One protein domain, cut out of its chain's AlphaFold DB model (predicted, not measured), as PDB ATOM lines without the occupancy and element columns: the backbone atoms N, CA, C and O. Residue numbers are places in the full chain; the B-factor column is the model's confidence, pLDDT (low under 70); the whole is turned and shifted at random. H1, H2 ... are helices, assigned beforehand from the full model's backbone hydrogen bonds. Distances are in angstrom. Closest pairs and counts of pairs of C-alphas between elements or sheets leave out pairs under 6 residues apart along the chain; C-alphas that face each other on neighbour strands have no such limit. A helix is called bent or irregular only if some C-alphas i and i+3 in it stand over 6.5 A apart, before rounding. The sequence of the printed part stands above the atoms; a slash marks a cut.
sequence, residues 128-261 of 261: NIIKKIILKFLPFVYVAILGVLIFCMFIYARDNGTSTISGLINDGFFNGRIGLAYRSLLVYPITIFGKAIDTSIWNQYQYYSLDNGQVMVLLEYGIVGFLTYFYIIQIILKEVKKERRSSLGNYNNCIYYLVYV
ATOM      1  N   ASN A 128     314.020 319.553 149.003       75.25
ATOM      2  CA  ASN A 128     312.683 319.328 148.433       75.25
ATOM      3  C   ASN A 128     311.674 318.733 149.433       75.25
ATOM      4  O   ASN A 128     310.490 319.071 149.390       75.25
ATOM      5  N   ILE A 129     312.131 317.866 150.343       80.44
ATOM      6  CA  ILE A 129     311.295 317.250 151.386       80.44
ATOM      7  C   ILE A 129     310.776 318.321 152.353       80.44
ATOM      8  O   ILE A 129     309.572 318.421 152.587       80.44
ATOM      9  N   ILE A 130     311.671 319.172 152.853       76.44
ATOM     10  CA  ILE A 130     311.348 320.225 153.821       76.44
ATOM     11  C   ILE A 130     310.425 321.261 153.188       76.44
ATOM     12  O   ILE A 130     309.412 321.632 153.775       76.44
ATOM     13  N   LYS A 131     310.697 321.654 151.940       75.38
ATOM     14  CA  LYS A 131     309.823 322.547 151.172       75.38
ATOM     15  C   LYS A 131     308.392 322.004 151.063       75.38
ATOM     16  O   LYS A 131     307.439 322.757 151.259       75.38
ATOM     17  N   LYS A 132     308.221 320.703 150.789       75.62
ATOM     18  CA  LYS A 132     306.893 320.057 150.753       75.62
ATOM     19  C   LYS A 132     306.204 320.089 152.120       75.62
ATOM     20  O   LYS A 132     305.005 320.356 152.172       75.62
ATOM     21  N   ILE A 133     306.945 319.843 153.203       79.88
ATOM     22  CA  ILE A 133     306.427 319.904 154.579       79.88
ATOM     23  C   ILE A 133     305.955 321.326 154.903       79.88
ATOM     24  O   ILE A 133     304.795 321.504 155.272       79.88
ATOM     25  N   ILE A 134     306.792 322.344 154.673       77.31
ATOM     26  CA  ILE A 134     306.452 323.754 154.918       77.31
ATOM     27  C   ILE A 134     305.177 324.138 154.157       77.31
ATOM     28  O   ILE A 134     304.229 324.627 154.759       77.31
ATOM     29  N   LEU A 135     305.091 323.838 152.856       75.38
ATOM     30  CA  LEU A 135     303.899 324.144 152.052       75.38
ATOM     31  C   LEU A 135     302.651 323.358 152.488       75.38
ATOM     32  O   LEU A 135     301.524 323.809 152.275       75.38
ATOM     33  N   LYS A 136     302.813 322.169 153.081       81.81
ATOM     34  CA  LYS A 136     301.689 321.401 153.636       81.81
ATOM     35  C   LYS A 136     301.097 322.123 154.845       81.81
ATOM     36  O   LYS A 136     299.872 322.259 154.884       81.81
ATOM     37  N   PHE A 137     301.956 322.592 155.752       81.38
ATOM     38  CA  PHE A 137     301.585 323.217 157.024       81.38
ATOM     39  C   PHE A 137     301.300 324.720 156.941       81.38
ATOM     40  O   PHE A 137     300.562 325.214 157.784       81.38
ATOM     41  N   LEU A 138     301.783 325.419 155.909       78.94
ATOM     42  CA  LEU A 138     301.615 326.864 155.707       78.94
ATOM     43  C   LEU A 138     300.207 327.418 156.029       78.94
ATOM     44  O   LEU A 138     300.131 328.353 156.821       78.94
ATOM     45  N   PRO A 139     299.086 326.862 155.515       82.50
ATOM     46  CA  PRO A 139     297.752 327.402 155.812       82.50
ATOM     47  C   PRO A 139     297.336 327.245 157.284       82.50
ATOM     48  O   PRO A 139     296.497 327.990 157.779       82.50
ATOM     49  N   PHE A 140     297.931 326.295 158.006       84.44
ATOM     50  CA  PHE A 140     297.622 326.040 159.411       84.44
ATOM     51  C   PHE A 140     298.476 326.874 160.371       84.44
ATOM     52  O   PHE A 140     298.142 326.939 161.549       84.44
ATOM     53  N   VAL A 141     299.543 327.528 159.893       82.38
ATOM     54  CA  VAL A 141     300.485 328.284 160.739       82.38
ATOM     55  C   VAL A 141     299.761 329.348 161.553       82.38
ATOM     56  O   VAL A 141     299.935 329.411 162.763       82.38
ATOM     57  N   TYR A 142     298.889 330.131 160.921       83.19
ATOM     58  CA  TYR A 142     298.184 331.207 161.616       83.19
ATOM     59  C   TYR A 142     297.210 330.691 162.689       83.19
ATOM     60  O   TYR A 142     297.148 331.228 163.791       83.19
ATOM     61  N   VAL A 143     296.505 329.590 162.402       87.62
ATOM     62  CA  VAL A 143     295.640 328.914 163.386       87.62
ATOM     63  C   VAL A 143     296.468 328.382 164.553       87.62
ATOM     64  O   VAL A 143     296.071 328.530 165.705       87.62
ATOM     65  N   ALA A 144     297.635 327.802 164.266       86.88
ATOM     66  CA  ALA A 144     298.547 327.318 165.292       86.88
ATOM     67  C   ALA A 144     299.070 328.462 166.174       86.88
ATOM     68  O   ALA A 144     299.086 328.308 167.390       86.88
ATOM     69  N   ILE A 145     299.425 329.618 165.598       86.44
ATOM     70  CA  ILE A 145     299.859 330.807 166.352       86.44
ATOM     71  C   ILE A 145     298.760 331.267 167.316       86.44
ATOM     72  O   ILE A 145     299.038 331.472 168.496       86.44
ATOM     73  N   LEU A 146     297.511 331.375 166.850       88.62
ATOM     74  CA  LEU A 146     296.386 331.750 167.714       88.62
ATOM     75  C   LEU A 146     296.121 330.706 168.803       88.62
ATOM     76  O   LEU A 146     295.902 331.071 169.955       88.62
ATOM     77  N   GLY A 147     296.190 329.417 168.465       90.38
ATOM     78  CA  GLY A 147     296.045 328.331 169.434       90.38
ATOM     79  C   GLY A 147     297.118 328.373 170.523       90.38
ATOM     80  O   GLY A 147     296.792 328.281 171.706       90.38
ATOM     81  N   VAL A 148     298.382 328.581 170.143       89.31
ATOM     82  CA  VAL A 148     299.501 328.749 171.083       89.31
ATOM     83  C   VAL A 148     299.297 329.991 171.945       89.31
ATOM     84  O   VAL A 148     299.473 329.914 173.156       89.31
ATOM     85  N   LEU A 149     298.872 331.111 171.360       89.00
ATOM     86  CA  LEU A 149     298.614 332.340 172.104       89.00
ATOM     87  C   LEU A 149     297.527 332.139 173.172       89.00
ATOM     88  O   LEU A 149     297.747 332.478 174.334       89.00
ATOM     89  N   ILE A 150     296.382 331.559 172.799       90.31
ATOM     90  CA  ILE A 150     295.280 331.257 173.727       90.31
ATOM     91  C   ILE A 150     295.755 330.298 174.820       90.31
ATOM     92  O   ILE A 150     295.478 330.528 175.994       90.31
ATOM     93  N   PHE A 151     296.505 329.258 174.458       91.19
ATOM     94  CA  PHE A 151     297.055 328.302 175.415       91.19
ATOM     95  C   PHE A 151     298.020 328.961 176.414       91.19
ATOM     96  O   PHE A 151     297.904 328.744 177.620       91.19
ATOM     97  N   CYS A 152     298.935 329.811 175.943       89.44
ATOM     98  CA  CYS A 152     299.847 330.562 176.803       89.44
ATOM     99  C   CYS A 152     299.092 331.526 177.729       89.44
ATOM    100  O   CYS A 152     299.407 331.591 178.918       89.44
ATOM    101  N   MET A 153     298.077 332.233 177.220       88.81
ATOM    102  CA  MET A 153     297.224 333.095 178.045       88.81
ATOM    103  C   MET A 153     296.427 332.292 179.076       88.81
ATOM    104  O   MET A 153     296.296 332.738 180.208       88.81
ATOM    105  N   PHE A 154     295.945 331.097 178.727       90.19
ATOM    106  CA  PHE A 154     295.240 330.212 179.653       90.19
ATOM    107  C   PHE A 154     296.142 329.744 180.803       90.19
ATOM    108  O   PHE A 154     295.743 329.821 181.965       90.19
ATOM    109  N   ILE A 155     297.378 329.320 180.506       89.62
ATOM    110  CA  ILE A 155     298.366 328.988 181.547       89.62
ATOM    111  C   ILE A 155     298.652 330.206 182.428       89.62
ATOM    112  O   ILE A 155     298.723 330.076 183.650       89.62
ATOM    113  N   TYR A 156     298.782 331.393 181.829       88.06
ATOM    114  CA  TYR A 156     298.995 332.617 182.590       88.06
ATOM    115  C   TYR A 156     297.814 332.941 183.512       88.06
ATOM    116  O   TYR A 156     298.027 333.220 184.689       88.06
ATOM    117  N   ALA A 157     296.587 332.847 182.997       88.00
ATOM    118  CA  ALA A 157     295.348 333.133 183.714       88.00
ATOM    119  C   ALA A 157     295.117 332.191 184.903       88.00
ATOM    120  O   ALA A 157     294.654 332.642 185.948       88.00
ATOM    121  N   ARG A 158     295.467 330.904 184.762       87.75
ATOM    122  CA  ARG A 158     295.266 329.881 185.801       87.75
ATOM    123  C   ARG A 158     295.943 330.241 187.124       87.75
ATOM    124  O   ARG A 158     295.319 330.126 188.172       87.75
ATOM    125  N   ASP A 159     297.196 330.685 187.054       85.19
ATOM    126  CA  ASP A 159     298.030 330.943 188.236       85.19
ATOM    127  C   ASP A 159     298.393 332.432 188.377       85.19
ATOM    128  O   ASP A 159     299.276 332.799 189.152       85.19
ATOM    129  N   ASN A 160     297.768 333.298 187.575       81.00
ATOM    130  CA  ASN A 160     298.026 334.738 187.497       81.00
ATOM    131  C   ASN A 160     299.521 335.111 187.337       81.00
ATOM    132  O   ASN A 160     299.986 336.129 187.850       81.00
ATOM    133  N   GLY A 161     300.293 334.259 186.654       77.00
ATOM    134  CA  GLY A 161     301.738 334.438 186.458       77.00
ATOM    135  C   GLY A 161     302.649 333.958 187.596       77.00
ATOM    136  O   GLY A 161     303.859 334.121 187.489       77.00
ATOM    137  N   THR A 162     302.114 333.375 188.673       79.88
ATOM    138  CA  THR A 162     302.905 333.032 189.877       79.88
ATOM    139  C   THR A 162     303.647 331.699 189.790       79.88
ATOM    140  O   THR A 162     304.668 331.519 190.453       79.88
ATOM    141  N   SER A 163     303.171 330.756 188.974       85.25
ATOM    142  CA  SER A 163     303.816 329.450 188.833       85.25
ATOM    143  C   SER A 163     305.102 329.530 188.009       85.25
ATOM    144  O   SER A 163     305.209 330.307 187.060       85.25
ATOM    145  N   THR A 164     306.079 328.671 188.319       83.62
ATOM    146  CA  THR A 164     307.379 328.620 187.622       83.62
ATOM    147  C   THR A 164     307.225 328.438 186.111       83.62
ATOM    148  O   THR A 164     307.959 329.041 185.333       83.62
ATOM    149  N   ILE A 165     306.245 327.635 185.682       83.94
ATOM    150  CA  ILE A 165     305.949 327.393 184.263       83.94
ATOM    151  C   ILE A 165     305.396 328.665 183.610       83.94
ATOM    152  O   ILE A 165     305.831 329.041 182.523       83.94
ATOM    153  N   SER A 166     304.471 329.346 184.288       83.00
ATOM    154  CA  SER A 166     303.863 330.582 183.803       83.00
ATOM    155  C   SER A 166     304.882 331.720 183.703       83.00
ATOM    156  O   SER A 166     304.965 332.372 182.662       83.00
ATOM    157  N   GLY A 167     305.742 331.885 184.713       81.81
ATOM    158  CA  GLY A 167     306.853 332.842 184.687       81.81
ATOM    159  C   GLY A 167     307.890 332.527 183.602       81.81
ATOM    160  O   GLY A 167     308.359 333.427 182.910       81.81
ATOM    161  N   LEU A 168     308.202 331.249 183.366       83.12
ATOM    162  CA  LEU A 168     309.138 330.845 182.311       83.12
ATOM    163  C   LEU A 168     308.585 331.116 180.904       83.12
ATOM    164  O   LEU A 168     309.311 331.614 180.040       83.12
ATOM    165  N   ILE A 169     307.302 330.836 180.665       83.25
ATOM    166  CA  ILE A 169     306.642 331.161 179.395       83.25
ATOM    167  C   ILE A 169     306.560 332.681 179.230       83.25
ATOM    168  O   ILE A 169     307.007 333.217 178.215       83.25
ATOM    169  N   ASN A 170     306.021 333.379 180.229       83.44
ATOM    170  CA  ASN A 170     305.768 334.808 180.147       83.44
ATOM    171  C   ASN A 170     307.065 335.621 180.099       83.44
ATOM    172  O   ASN A 170     307.317 336.290 179.105       83.44
ATOM    173  N   ASP A 171     307.907 335.546 181.128       79.50
ATOM    174  CA  ASP A 171     309.079 336.416 181.291       79.50
ATOM    175  C   ASP A 171     310.339 335.828 180.640       79.50
ATOM    176  O   ASP A 171     311.220 336.558 180.174       79.50
ATOM    177  N   GLY A 172     310.421 334.499 180.549       74.81
ATOM    178  CA  GLY A 172     311.519 333.811 179.872       74.81
ATOM    179  C   GLY A 172     311.453 333.986 178.355       74.81
ATOM    180  O   GLY A 172     312.325 334.643 177.772       74.81
ATOM    181  N   PHE A 173     310.419 333.413 177.731       76.56
ATOM    182  CA  PHE A 173     310.265 333.378 176.270       76.56
ATOM    183  C   PHE A 173     309.650 334.652 175.690       76.56
ATOM    184  O   PHE A 173     310.188 335.207 174.732       76.56
ATOM    185  N   PHE A 174     308.545 335.128 176.266       77.19
ATOM    186  CA  PHE A 174     307.771 336.239 175.705       77.19
ATOM    187  C   PHE A 174     308.056 337.600 176.355       77.19
ATOM    188  O   PHE A 174     307.423 338.587 175.983       77.19
ATOM    189  N   ASN A 175     309.026 337.676 177.272       76.94
ATOM    190  CA  ASN A 175     309.454 338.902 177.951       76.94
ATOM    191  C   ASN A 175     308.281 339.736 178.518       76.94
ATOM    192  O   ASN A 175     308.231 340.951 178.340       76.94
ATOM    193  N   GLY A 176     307.303 339.070 179.131       76.50
ATOM    194  CA  GLY A 176     306.135 339.674 179.772       76.50
ATOM    195  C   GLY A 176     304.909 339.868 178.869       76.50
ATOM    196  O   GLY A 176     303.828 340.179 179.372       76.50
ATOM    197  N   ARG A 177     305.035 339.682 177.547       79.06
ATOM    198  CA  ARG A 177     303.991 340.055 176.569       79.06
ATOM    199  C   ARG A 177     302.703 339.236 176.669       79.06
ATOM    200  O   ARG A 177     301.637 339.756 176.354       79.06
ATOM    201  N   ILE A 178     302.772 337.981 177.117       85.31
ATOM    202  CA  ILE A 178     301.574 337.137 177.288       85.31
ATOM    203  C   ILE A 178     300.724 337.644 178.455       85.31
ATOM    204  O   ILE A 178     299.511 337.793 178.317       85.31
ATOM    205  N   GLY A 179     301.354 337.954 179.587       83.00
ATOM    206  CA  GLY A 179     300.674 338.493 180.758       83.00
ATOM    207  C   GLY A 179     300.076 339.871 180.496       83.00
ATOM    208  O   GLY A 179     298.969 340.163 180.942       83.00
ATOM    209  N   LEU A 180     300.766 340.698 179.712       79.56
ATOM    210  CA  LEU A 180     300.252 341.996 179.279       79.56
ATOM    211  C   LEU A 180     299.048 341.866 178.339       79.56
ATOM    212  O   LEU A 180     298.041 342.547 178.539       79.56
ATOM    213  N   ALA A 181     299.110 340.950 177.369       83.69
ATOM    214  CA  ALA A 181     297.987 340.635 176.491       83.69
ATOM    215  C   ALA A 181     296.758 340.169 177.293       83.69
ATOM    216  O   ALA A 181     295.657 340.681 177.091       83.69
ATOM    217  N   TYR A 182     296.954 339.275 178.267       85.81
ATOM    218  CA  TYR A 182     295.888 338.820 179.162       85.81
ATOM    219  C   TYR A 182     295.286 339.966 179.992       85.81
ATOM    220  O   TYR A 182     294.070 340.137 180.016       85.81
ATOM    221  N   ARG A 183     296.120 340.800 180.625       82.56
ATOM    222  CA  ARG A 183     295.654 341.957 181.412       82.56
ATOM    223  C   ARG A 183     294.886 342.967 180.563       82.56
ATOM    224  O   ARG A 183     293.900 343.523 181.033       82.56
ATOM    225  N   SER A 184     295.294 343.161 179.311       81.75
ATOM    226  CA  SER A 184     294.600 344.051 178.374       81.75
ATOM    227  C   SER A 184     293.168 343.590 178.105       81.75
ATOM    228  O   SER A 184     292.257 344.412 178.091       81.75
ATOM    229  N   LEU A 185     292.952 342.276 177.976       85.00
ATOM    230  CA  LEU A 185     291.622 341.683 177.796       85.00
ATOM    231  C   LEU A 185     290.741 341.754 179.057       85.00
ATOM    232  O   LEU A 185     289.523 341.658 178.942       85.00
ATOM    233  N   LEU A 186     291.327 341.921 180.248       83.62
ATOM    234  CA  LEU A 186     290.568 342.150 181.486       83.62
ATOM    235  C   LEU A 186     290.101 343.603 181.624       83.62
ATOM    236  O   LEU A 186     289.035 343.851 182.182       83.62
ATOM    237  N   VAL A 187     290.901 344.558 181.141       82.25
ATOM    238  CA  VAL A 187     290.594 345.995 181.215       82.25
ATOM    239  C   VAL A 187     289.631 346.412 180.105       82.25
ATOM    240  O   VAL A 187     288.693 347.169 180.354       82.25
ATOM    241  N   TYR A 188     289.841 345.915 178.883       82.19
ATOM    242  CA  TYR A 188     289.032 346.277 177.726       82.19
ATOM    243  C   TYR A 188     288.054 345.158 177.362       82.19
ATOM    244  O   TYR A 188     288.486 344.077 176.956       82.19
ATOM    245  N   PRO A 189     286.733 345.401 177.442       82.25
ATOM    246  CA  PRO A 189     285.759 344.415 177.010       82.25
ATOM    247  C   PRO A 189     285.858 344.208 175.497       82.25
ATOM    248  O   PRO A 189     285.887 345.168 174.723       82.25
ATOM    249  N   ILE A 190     285.843 342.944 175.076       87.81
ATOM    250  CA  ILE A 190     285.763 342.583 173.660       87.81
ATOM    251  C   ILE A 190     284.397 343.027 173.130       87.81
ATOM    252  O   ILE A 190     283.353 342.677 173.682       87.81
ATOM    253  N   THR A 191     284.399 343.793 172.043       91.00
ATOM    254  CA  THR A 191     283.179 344.272 171.384       91.00
ATOM    255  C   THR A 191     283.097 343.765 169.946       91.00
ATOM    256  O   THR A 191     284.068 343.260 169.385       91.00
ATOM    257  N   ILE A 192     281.919 343.888 169.332       91.88
ATOM    258  CA  ILE A 192     281.682 343.411 167.961       91.88
ATOM    259  C   ILE A 192     282.492 344.228 166.939       91.88
ATOM    260  O   ILE A 192     283.081 343.636 166.035       91.88
ATOM    261  N   PHE A 193     282.561 345.553 167.116       91.88
ATOM    262  CA  PHE A 193     283.196 346.501 166.182       91.88
ATOM    263  C   PHE A 193     284.464 347.176 166.720       91.88
ATOM    264  O   PHE A 193     285.042 348.016 166.041       91.88
ATOM    265  N   GLY A 194     284.898 346.805 167.924       88.75
ATOM    266  CA  GLY A 194     286.086 347.361 168.554       88.75
ATOM    267  C   GLY A 194     285.830 348.691 169.255       88.75
ATOM    268  O   GLY A 194     284.721 349.238 169.244       88.75
ATOM    269  N   LYS A 195     286.863 349.183 169.937       84.50
ATOM    270  CA  LYS A 195     286.879 350.481 170.616       84.50
ATOM    271  C   LYS A 195     288.260 351.110 170.485       84.50
ATOM    272  O   LYS A 195     289.265 350.407 170.503       84.50
ATOM    273  N   ALA A 196     288.298 352.440 170.426       79.88
ATOM    274  CA  ALA A 196     289.550 353.168 170.566       79.88
ATOM    275  C   ALA A 196     290.155 352.865 171.945       79.88
ATOM    276  O   ALA A 196     289.482 353.018 172.969       79.88
ATOM    277  N   ILE A 197     291.402 352.397 171.956       75.81
ATOM    278  CA  ILE A 197     292.133 352.104 173.186       75.81
ATOM    279  C   ILE A 197     292.617 353.434 173.757       75.81
ATOM    280  O   ILE A 197     293.327 354.181 173.088       75.81
ATOM    281  N   ASP A 198     292.232 353.727 174.997       71.00
ATOM    282  CA  ASP A 198     292.722 354.911 175.685       71.00
ATOM    283  C   ASP A 198     294.159 354.663 176.156       71.00
ATOM    284  O   ASP A 198     294.446 353.860 177.051       71.00
ATOM    285  N   THR A 199     295.084 355.361 175.509       64.56
ATOM    286  CA  THR A 199     296.517 355.240 175.757       64.56
ATOM    287  C   THR A 199     296.929 355.898 177.070       64.56
ATOM    288  O   THR A 199     298.032 355.642 177.539       64.56
ATOM    289  N   SER A 200     296.068 356.723 177.679       63.88
ATOM    290  CA  SER A 200     296.339 357.395 178.956       63.88
ATOM    291  C   SER A 200     296.228 356.465 180.167       63.88
ATOM    292  O   SER A 200     296.838 356.724 181.204       63.88
ATOM    293  N   ILE A 201     295.499 355.353 180.026       61.53
ATOM    294  CA  ILE A 201     295.316 354.335 181.073       61.53
ATOM    295  C   ILE A 201     296.599 353.508 181.279       61.53
ATOM    296  O   ILE A 201     296.811 352.923 182.341       61.53
ATOM    297  N   TRP A 202     297.484 353.483 180.282       57.62
ATOM    298  CA  TRP A 202     298.756 352.774 180.338       57.62
ATOM    299  C   TRP A 202     299.891 353.771 180.570       57.62
ATOM    300  O   TRP A 202     299.991 354.785 179.885       57.62
ATOM    301  N   ASN A 203     300.784 353.481 181.522       52.44
ATOM    302  CA  ASN A 203     301.981 354.301 181.735       52.44
ATOM    303  C   ASN A 203     302.765 354.455 180.418       52.44
ATOM    304  O   ASN A 203     302.803 353.523 179.617       52.44
ATOM    305  N   GLN A 204     303.470 355.571 180.208       43.91
ATOM    306  CA  GLN A 204     304.226 355.833 178.964       43.91
ATOM    307  C   GLN A 204     305.210 354.700 178.583       43.91
ATOM    308  O   GLN A 204     305.453 354.454 177.406       43.91
ATOM    309  N   TYR A 205     305.700 353.931 179.564       42.56
ATOM    310  CA  TYR A 205     306.529 352.732 179.355       42.56
ATOM    311  C   TYR A 205     305.737 351.430 179.146       42.56
ATOM    312  O   TYR A 205     306.247 350.474 178.569       42.56
ATOM    313  N   GLN A 206     304.478 351.396 179.579       45.34
ATOM    314  CA  GLN A 206     303.494 350.372 179.236       45.34
ATOM    315  C   GLN A 206     302.815 350.648 177.878       45.34
ATOM    316  O   GLN A 206     302.088 349.802 177.371       45.34
ATOM    317  N   TYR A 207     303.120 351.777 177.235       39.19
ATOM    318  CA  TYR A 207     302.917 352.023 175.801       39.19
ATOM    319  C   TYR A 207     303.258 350.781 174.955       39.19
ATOM    320  O   TYR A 207     302.466 350.166 174.245       39.19
ATOM    321  N   TYR A 208     304.492 350.341 175.185       45.81
ATOM    322  CA  TYR A 208     305.136 349.171 174.594       45.81
ATOM    323  C   TYR A 208     304.614 347.828 175.127       45.81
ATOM    324  O   TYR A 208     305.223 346.789 174.884       45.81
ATOM    325  N   SER A 209     303.527 347.832 175.903       44.31
ATOM    326  CA  SER A 209     303.028 346.655 176.611       44.31
ATOM    327  C   SER A 209     301.797 346.020 175.963       44.31
ATOM    328  O   SER A 209     301.510 344.857 176.230       44.31
ATOM    329  N   LEU A 210     301.181 346.682 174.978       51.81
ATOM    330  CA  LEU A 210     300.251 346.050 174.035       51.81
ATOM    331  C   LEU A 210     300.992 345.458 172.814       51.81
ATOM    332  O   LEU A 210     300.502 345.488 171.691       51.81
ATOM    333  N   ASP A 211     302.194 344.911 173.023       56.47
ATOM    334  CA  ASP A 211     303.058 344.308 171.990       56.47
ATOM    335  C   ASP A 211     302.586 342.886 171.622       56.47
ATOM    336  O   ASP A 211     303.319 341.893 171.669       56.47
ATOM    337  N   ASN A 212     301.287 342.781 171.337       74.56
ATOM    338  CA  ASN A 212     300.629 341.613 170.782       74.56
ATOM    339  C   ASN A 212     299.636 342.083 169.717       74.56
ATOM    340  O   ASN A 212     298.479 342.387 170.016       74.56
ATOM    341  N   GLY A 213     300.093 342.113 168.462       76.94
ATOM    342  CA  GLY A 213     299.290 342.603 167.339       76.94
ATOM    343  C   GLY A 213     297.952 341.875 167.170       76.94
ATOM    344  O   GLY A 213     296.987 342.467 166.705       76.94
ATOM    345  N   GLN A 214     297.847 340.618 167.614       84.62
ATOM    346  CA  GLN A 214     296.601 339.852 167.529       84.62
ATOM    347  C   GLN A 214     295.542 340.374 168.499       84.62
ATOM    348  O   GLN A 214     294.389 340.573 168.119       84.62
ATOM    349  N   VAL A 215     295.941 340.629 169.746       85.56
ATOM    350  CA  VAL A 215     295.051 341.212 170.757       85.56
ATOM    351  C   VAL A 215     294.727 342.666 170.422       85.56
ATOM    352  O   VAL A 215     293.584 343.074 170.592       85.56
ATOM    353  N   MET A 216     295.681 343.417 169.867       84.81
ATOM    354  CA  MET A 216     295.449 344.784 169.392       84.81
ATOM    355  C   MET A 216     294.353 344.837 168.323       84.81
ATOM    356  O   MET A 216     293.372 345.556 168.492       84.81
ATOM    357  N   VAL A 217     294.461 344.015 167.271       86.31
ATOM    358  CA  VAL A 217     293.447 343.958 166.205       86.31
ATOM    359  C   VAL A 217     292.075 343.576 166.766       86.31
ATOM    360  O   VAL A 217     291.066 344.163 166.376       86.31
ATOM    361  N   LEU A 218     292.027 342.624 167.702       89.19
ATOM    362  CA  LEU A 218     290.781 342.209 168.347       89.19
ATOM    363  C   LEU A 218     290.132 343.332 169.170       89.19
ATOM    364  O   LEU A 218     288.909 343.456 169.162       89.19
ATOM    365  N   LEU A 219     290.921 344.133 169.886       88.12
ATOM    366  CA  LEU A 219     290.407 345.215 170.728       88.12
ATOM    367  C   LEU A 219     289.982 346.440 169.905       88.12
ATOM    368  O   LEU A 219     288.892 346.972 170.126       88.12
ATOM    369  N   GLU A 220     290.798 346.856 168.936       87.31
ATOM    370  CA  GLU A 220     290.553 348.064 168.137       87.31
ATOM    371  C   GLU A 220     289.458 347.880 167.086       87.31
ATOM    372  O   GLU A 220     288.648 348.783 166.891       87.31
ATOM    373  N   TYR A 221     289.403 346.711 166.439       89.19
ATOM    374  CA  TYR A 221     288.477 346.436 165.330       89.19
ATOM    375  C   TYR A 221     287.379 345.425 165.685       89.19
ATOM    376  O   TYR A 221     286.493 345.138 164.872       89.19
ATOM    377  N   GLY A 222     287.418 344.874 166.899       90.69
ATOM    378  CA  GLY A 222     286.411 343.955 167.409       90.69
ATOM    379  C   GLY A 222     286.445 342.574 166.766       90.69
ATOM    380  O   GLY A 222     287.311 342.229 165.960       90.69
ATOM    381  N   ILE A 223     285.443 341.770 167.119       92.81
ATOM    382  CA  ILE A 223     285.284 340.402 166.610       92.81
ATOM    383  C   ILE A 223     285.146 340.397 165.084       92.81
ATOM    384  O   ILE A 223     285.754 339.556 164.423       92.81
ATOM    385  N   VAL A 224     284.376 341.331 164.514       93.31
ATOM    386  CA  VAL A 224     284.158 341.389 163.061       93.31
ATOM    387  C   VAL A 224     285.468 341.690 162.342       93.31
ATOM    388  O   VAL A 224     285.859 340.925 161.463       93.31
ATOM    389  N   GLY A 225     286.188 342.737 162.757       91.12
ATOM    390  CA  GLY A 225     287.468 343.095 162.151       91.12
ATOM    391  C   GLY A 225     288.512 341.988 162.284       91.12
ATOM    392  O   GLY A 225     289.175 341.643 161.306       91.12
ATOM    393  N   PHE A 226     288.597 341.358 163.459       92.00
ATOM    394  CA  PHE A 226     289.506 340.239 163.694       92.00
ATOM    395  C   PHE A 226     289.191 339.025 162.810       92.00
ATOM    396  O   PHE A 226     290.101 338.442 162.218       92.00
ATOM    397  N   LEU A 227     287.915 338.646 162.668       92.88
ATOM    398  CA  LEU A 227     287.510 337.535 161.802       92.88
ATOM    399  C   LEU A 227     287.750 337.844 160.323       92.88
ATOM    400  O   LEU A 227     288.199 336.963 159.588       92.88
ATOM    401  N   THR A 228     287.501 339.078 159.884       91.88
ATOM    402  CA  THR A 228     287.819 339.515 158.520       91.88
ATOM    403  C   THR A 228     289.323 339.440 158.261       91.88
ATOM    404  O   THR A 228     289.740 338.857 157.262       91.88
ATOM    405  N   TYR A 229     290.143 339.949 159.182       89.38
ATOM    406  CA  TYR A 229     291.602 339.860 159.106       89.38
ATOM    407  C   TYR A 229     292.084 338.402 159.050       89.38
ATOM    408  O   TYR A 229     292.840 338.025 158.151       89.38
ATOM    409  N   PHE A 230     291.571 337.552 159.944       89.50
ATOM    410  CA  PHE A 230     291.852 336.117 159.962       89.50
ATOM    411  C   PHE A 230     291.477 335.448 158.631       89.50
ATOM    412  O   PHE A 230     292.263 334.680 158.073       89.50
ATOM    413  N   TYR A 231     290.295 335.752 158.094       90.19
ATOM    414  CA  TYR A 231     289.808 335.195 156.836       90.19
ATOM    415  C   TYR A 231     290.698 335.586 155.649       90.19
ATOM    416  O   TYR A 231     291.076 334.720 154.856       90.19
ATOM    417  N   ILE A 232     291.096 336.857 155.563       89.38
ATOM    418  CA  ILE A 232     291.988 337.361 154.512       89.38
ATOM    419  C   ILE A 232     293.349 336.658 154.576       89.38
ATOM    420  O   ILE A 232     293.807 336.136 153.558       89.38
ATOM    421  N   ILE A 233     293.965 336.555 155.760       86.44
ATOM    422  CA  ILE A 233     295.237 335.832 155.927       86.44
ATOM    423  C   ILE A 233     295.101 334.375 155.480       86.44
ATOM    424  O   ILE A 233     295.964 333.853 154.773       86.44
ATOM    425  N   GLN A 234     294.005 333.710 155.841       87.06
ATOM    426  CA  GLN A 234     293.764 332.323 155.453       87.06
ATOM    427  C   GLN A 234     293.611 332.141 153.940       87.06
ATOM    428  O   GLN A 234     294.114 331.154 153.396       87.06
ATOM    429  N   ILE A 235     292.953 333.075 153.248       87.88
ATOM    430  CA  ILE A 235     292.896 333.074 151.782       87.88
ATOM    431  C   ILE A 235     294.302 333.219 151.203       87.88
ATOM    432  O   ILE A 235     294.701 332.394 150.382       87.88
ATOM    433  N   ILE A 236     295.073 334.206 151.668       83.31
ATOM    434  CA  ILE A 236     296.424 334.482 151.163       83.31
ATOM    435  C   ILE A 236     297.324 333.252 151.332       83.31
ATOM    436  O   ILE A 236     297.950 332.805 150.372       83.31
ATOM    437  N   LEU A 237     297.348 332.634 152.517       81.19
ATOM    438  CA  LEU A 237     298.175 331.448 152.773       81.19
ATOM    439  C   LEU A 237     297.776 330.248 151.895       81.19
ATOM    440  O   LEU A 237     298.639 329.464 151.480       81.19
ATOM    441  N   LYS A 238     296.480 330.086 151.597       82.94
ATOM    442  CA  LYS A 238     295.984 329.039 150.692       82.94
ATOM    443  C   LYS A 238     296.356 329.318 149.237       82.94
ATOM    444  O   LYS A 238     296.777 328.381 148.554       82.94
ATOM    445  N   GLU A 239     296.259 330.564 148.783       80.56
ATOM    446  CA  GLU A 239     296.619 330.930 147.410       80.56
ATOM    447  C   GLU A 239     298.129 330.795 147.185       80.56
ATOM    448  O   GLU A 239     298.546 330.126 146.242       80.56
ATOM    449  N   VAL A 240     298.961 331.247 148.134       76.00
ATOM    450  CA  VAL A 240     300.421 331.042 148.099       76.00
ATOM    451  C   VAL A 240     300.769 329.554 147.989       76.00
ATOM    452  O   VAL A 240     301.646 329.158 147.219       76.00
ATOM    453  N   LYS A 241     300.066 328.678 148.718       77.56
ATOM    454  CA  LYS A 241     300.259 327.223 148.604       77.56
ATOM    455  C   LYS A 241     299.889 326.689 147.212       77.56
ATOM    456  O   LYS A 241     300.556 325.769 146.727       77.56
ATOM    457  N   LYS A 242     298.829 327.214 146.595       75.50
ATOM    458  CA  LYS A 242     298.323 326.793 145.281       75.50
ATOM    459  C   LYS A 242     299.247 327.246 144.152       75.50
ATOM    460  O   LYS A 242     299.680 326.400 143.368       75.50
ATOM    461  N   GLU A 243     299.639 328.519 144.132       67.06
ATOM    462  CA  GLU A 243     300.601 329.061 143.164       67.06
ATOM    463  C   GLU A 243     301.926 328.302 143.216       67.06
ATOM    464  O   GLU A 243     302.445 327.886 142.185       67.06
ATOM    465  N   ARG A 244     302.433 328.001 144.420       61.53
ATOM    466  CA  ARG A 244     303.696 327.266 144.580       61.53
ATOM    467  C   ARG A 244     303.646 325.815 144.111       61.53
ATOM    468  O   ARG A 244     304.694 325.270 143.770       61.53
ATOM    469  N   ARG A 245     302.469 325.176 144.102       54.47
ATOM    470  CA  ARG A 245     302.275 323.848 143.490       54.47
ATOM    471  C   ARG A 245     302.229 323.924 141.966       54.47
ATOM    472  O   ARG A 245     302.734 323.012 141.324       54.47
ATOM    473  N   SER A 246     301.666 324.994 141.406       43.03
ATOM    474  CA  SER A 246     301.621 325.228 139.957       43.03
ATOM    475  C   SER A 246     302.999 325.624 139.401       43.03
ATOM    476  O   SER A 246     303.478 325.036 138.434       43.03
ATOM    477  N   SER A 247     303.727 326.500 140.100       42.47
ATOM    478  CA  SER A 247     305.100 326.910 139.775       42.47
ATOM    479  C   SER A 247     306.160 325.844 140.105       42.47
ATOM    480  O   SER A 247     307.356 326.097 140.017       42.47
ATOM    481  N   LEU A 248     305.777 324.645 140.549       42.50
ATOM    482  CA  LEU A 248     306.708 323.514 140.663       42.50
ATOM    483  C   LEU A 248     307.042 322.914 139.281       42.50
ATOM    484  O   LEU A 248     307.949 322.091 139.197       42.50
ATOM    485  N   GLY A 249     306.363 323.374 138.216       32.16
ATOM    486  CA  GLY A 249     306.714 323.145 136.811       32.16
ATOM    487  C   GLY A 249     307.463 324.295 136.116       32.16
ATOM    488  O   GLY A 249     307.882 324.110 134.982       32.16
ATOM    489  N   ASN A 250     307.658 325.462 136.749       27.16
ATOM    490  CA  ASN A 250     308.444 326.559 136.165       27.16
ATOM    491  C   ASN A 250     309.073 327.464 137.241       27.16
ATOM    492  O   ASN A 250     308.424 327.866 138.199       27.16
ATOM    493  N   TYR A 251     310.365 327.734 137.062       33.97
ATOM    494  CA  TYR A 251     311.353 328.283 137.998       33.97
ATOM    495  C   TYR A 251     310.921 329.334 139.050       33.97
ATOM    496  O   TYR A 251     310.159 330.259 138.800       33.97
ATOM    497  N   ASN A 252     311.561 329.201 140.223       37.97
ATOM    498  CA  ASN A 252     311.996 330.246 141.161       37.97
ATOM    499  C   ASN A 252     311.137 331.514 141.304       37.97
ATOM    500  O   ASN A 252     311.505 332.530 140.742       37.97
ATOM    501  N   ASN A 253     310.145 331.547 142.213       37.53
ATOM    502  CA  ASN A 253     309.848 332.779 142.972       37.53
ATOM    503  C   ASN A 253     308.976 332.604 144.229       37.53
ATOM    504  O   ASN A 253     308.049 331.808 144.230       37.53
ATOM    505  N   CYS A 254     309.306 333.371 145.283       42.34
ATOM    506  CA  CYS A 254     308.497 333.702 146.482       42.34
ATOM    507  C   CYS A 254     308.523 332.823 147.754       42.34
ATOM    508  O   CYS A 254     307.545 332.153 148.085       42.34
ATOM    509  N   ILE A 255     309.631 332.836 148.519       39.31
ATOM    510  CA  ILE A 255     309.613 332.650 149.997       39.31
ATOM    511  C   ILE A 255     309.570 334.062 150.617       39.31
ATOM    512  O   ILE A 255     310.412 334.432 151.416       39.31
ATOM    513  N   TYR A 256     308.662 334.913 150.136       37.62
ATOM    514  CA  TYR A 256     308.609 336.326 150.538       37.62
ATOM    515  C   TYR A 256     307.476 336.616 151.532       37.62
ATOM    516  O   TYR A 256     307.518 337.615 152.232       37.62
ATOM    517  N   TYR A 257     306.511 335.704 151.669       35.41
ATOM    518  CA  TYR A 257     305.308 335.917 152.482       35.41
ATOM    519  C   TYR A 257     305.450 335.583 153.975       35.41
ATOM    520  O   TYR A 257     304.523 335.828 154.732       35.41
ATOM    521  N   LEU A 258     306.576 335.009 154.409       31.25
ATOM    522  CA  LEU A 258     306.744 334.502 155.781       31.25
ATOM    523  C   LEU A 258     307.507 335.457 156.714       31.25
ATOM    524  O   LEU A 258     307.672 335.136 157.881       31.25
ATOM    525  N   VAL A 259     307.988 336.594 156.200       29.52
ATOM    526  CA  VAL A 259     308.783 337.573 156.970       29.52
ATOM    527  C   VAL A 259     307.964 338.823 157.341       29.52
ATOM    528  O   VAL A 259     308.376 339.573 158.212       29.52
ATOM    529  N   TYR A 260     306.788 339.024 156.733       26.45
ATOM    530  CA  TYR A 260     305.964 340.237 156.893       26.45
ATOM    531  C   TYR A 260     304.568 339.995 157.505       26.45
ATOM    532  O   TYR A 260     303.689 340.846 157.377       26.45
ATOM    533  N   VAL A 261     304.355 338.851 158.164       26.78
ATOM    534  CA  VAL A 261     303.176 338.577 159.013       26.78
ATOM    535  C   VAL A 261     303.667 338.200 160.398       26.78
ATOM    536  O   VAL A 261     303.096 338.716 161.381       26.78
TER     537      VAL A 261
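What this domain is: This is residues 128 to 261 of the 261 residues of an uncharacterized protein of [Eubacterium] rectale (UniProt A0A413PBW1). Two long helix arms, H4b and H1b, make a loose V: the first residues of H1b meet H4b part of the way along it, and from there the two spread apart toward a wide end where the short H3 crosses H1b and the short H4a turns the corner into H4b. H2 packs on the far end of H1b, H1a bends off at the point of the V, residues 188 to 212 loop out at the wide end, and residues 250 to 261 fold back after H4b. The printed part has 134 residues with four named helices, H1, H2, H3 and H4 along the chain, and no named strand; the class is all helix. The whole is loose, with a radius of gyration of the C-alphas of 18.1 A, and only just elongated, spanning 55 by 36 by 24 A.

Where its parts are: The longest helix is H4, residues 213 to 249, assigned as one helix by its hydrogen bonds but bent, with C-alphas 220 and 223 9.4 A apart. Its arm H4a is residues 213 to 220, and its arm H4b is residues 223 to 249, 40.6 A long, from C-alpha 223 at (285.284, 340.402, 166.610) to C-alpha 249 at (306.714, 323.145, 136.811). H1, residues 128 to 159, was also assigned as one helix by its hydrogen bonds and is also bent, with C-alphas 136 and 139 7.5 A apart. H1a is residues 128 to 136, 12.3 A long, beginning at C-alpha 128 at (312.683, 319.328, 148.433). H1b is residues 139 to 159, 32.6 A long, and is itself irregular, with C-alphas 139 and 142 7.0 A apart. H2 is residues 164 to 173, 12.6 A long, neither bent nor irregular, but only just: C-alphas 170 and 173 are 6.1 A apart. H3 is residues 177 to 187, 15.4 A long.

How they stand to each other: H4b, with residues 233 to 241 alone, touches residues 139 to 142 of H1b; the closest C-alphas, of Pro 139 and Leu 237, are 5.1 A apart, and the arms run opposite ways at a steep tilt of 40 degrees. H4a and H4b touch only at the corner, closest at the C-alphas of Leu 218 and Phe 226, 5.2 A apart, at a tilt of 38 degrees, only just steep. H3 and H4a only just touch, with 3 pairs of C-alphas within 8 A, the closest being Ala 181 and Val 215 at 6.5 A; they run the same way at a shallow tilt of 12 degrees. H3 touches residues 149 to 157 of H1b, closest at the C-alphas of Met 153 and Tyr 182, 6.0 A apart, and is only just about perpendicular to it at 72 degrees. H2 touches residues 152 to 159 of H1b, closest at the C-alphas of Tyr 156 and Ser 166, 5.4 A apart, at a steep tilt of 47 degrees, opposite ways. H2 and H3 touch only at the corner, where the C-alphas of Asn 170 and Ile 178 are 5.6 A apart. H1a is close to H4b but not clearly touching, with the C-alphas of Leu 135 and Lys 241 5.9 A apart. H3 and H4b are apart. The helix packing is mostly crossed: of the 4 touching pairs H1b and H2, H1b and H3, H1b and H4b, and H3 and H4a, 1 is at a shallow tilt. In H1a, H2, H3 and H4a every O i to N i+4 pair is within hydrogen-bond range; in H1b 15 of 17 are, and in H4b 22 of 23.

The domain as a whole: The two C-alphas farthest apart are those of Ile 201 and Gly 249, 55.3 A. Residues 246 to 251, of which 246 to 249 belong to H4, stand free. The printed part has no cut and ends at Val 261, the chain's last residue. The links H1 to H2 and H2 to H3 are tight, and H3 to H4 is a long link of 25 residues. The mean pLDDT of the printed part is 74.5, with residues 199 to 211 and 243 to 261 under 70.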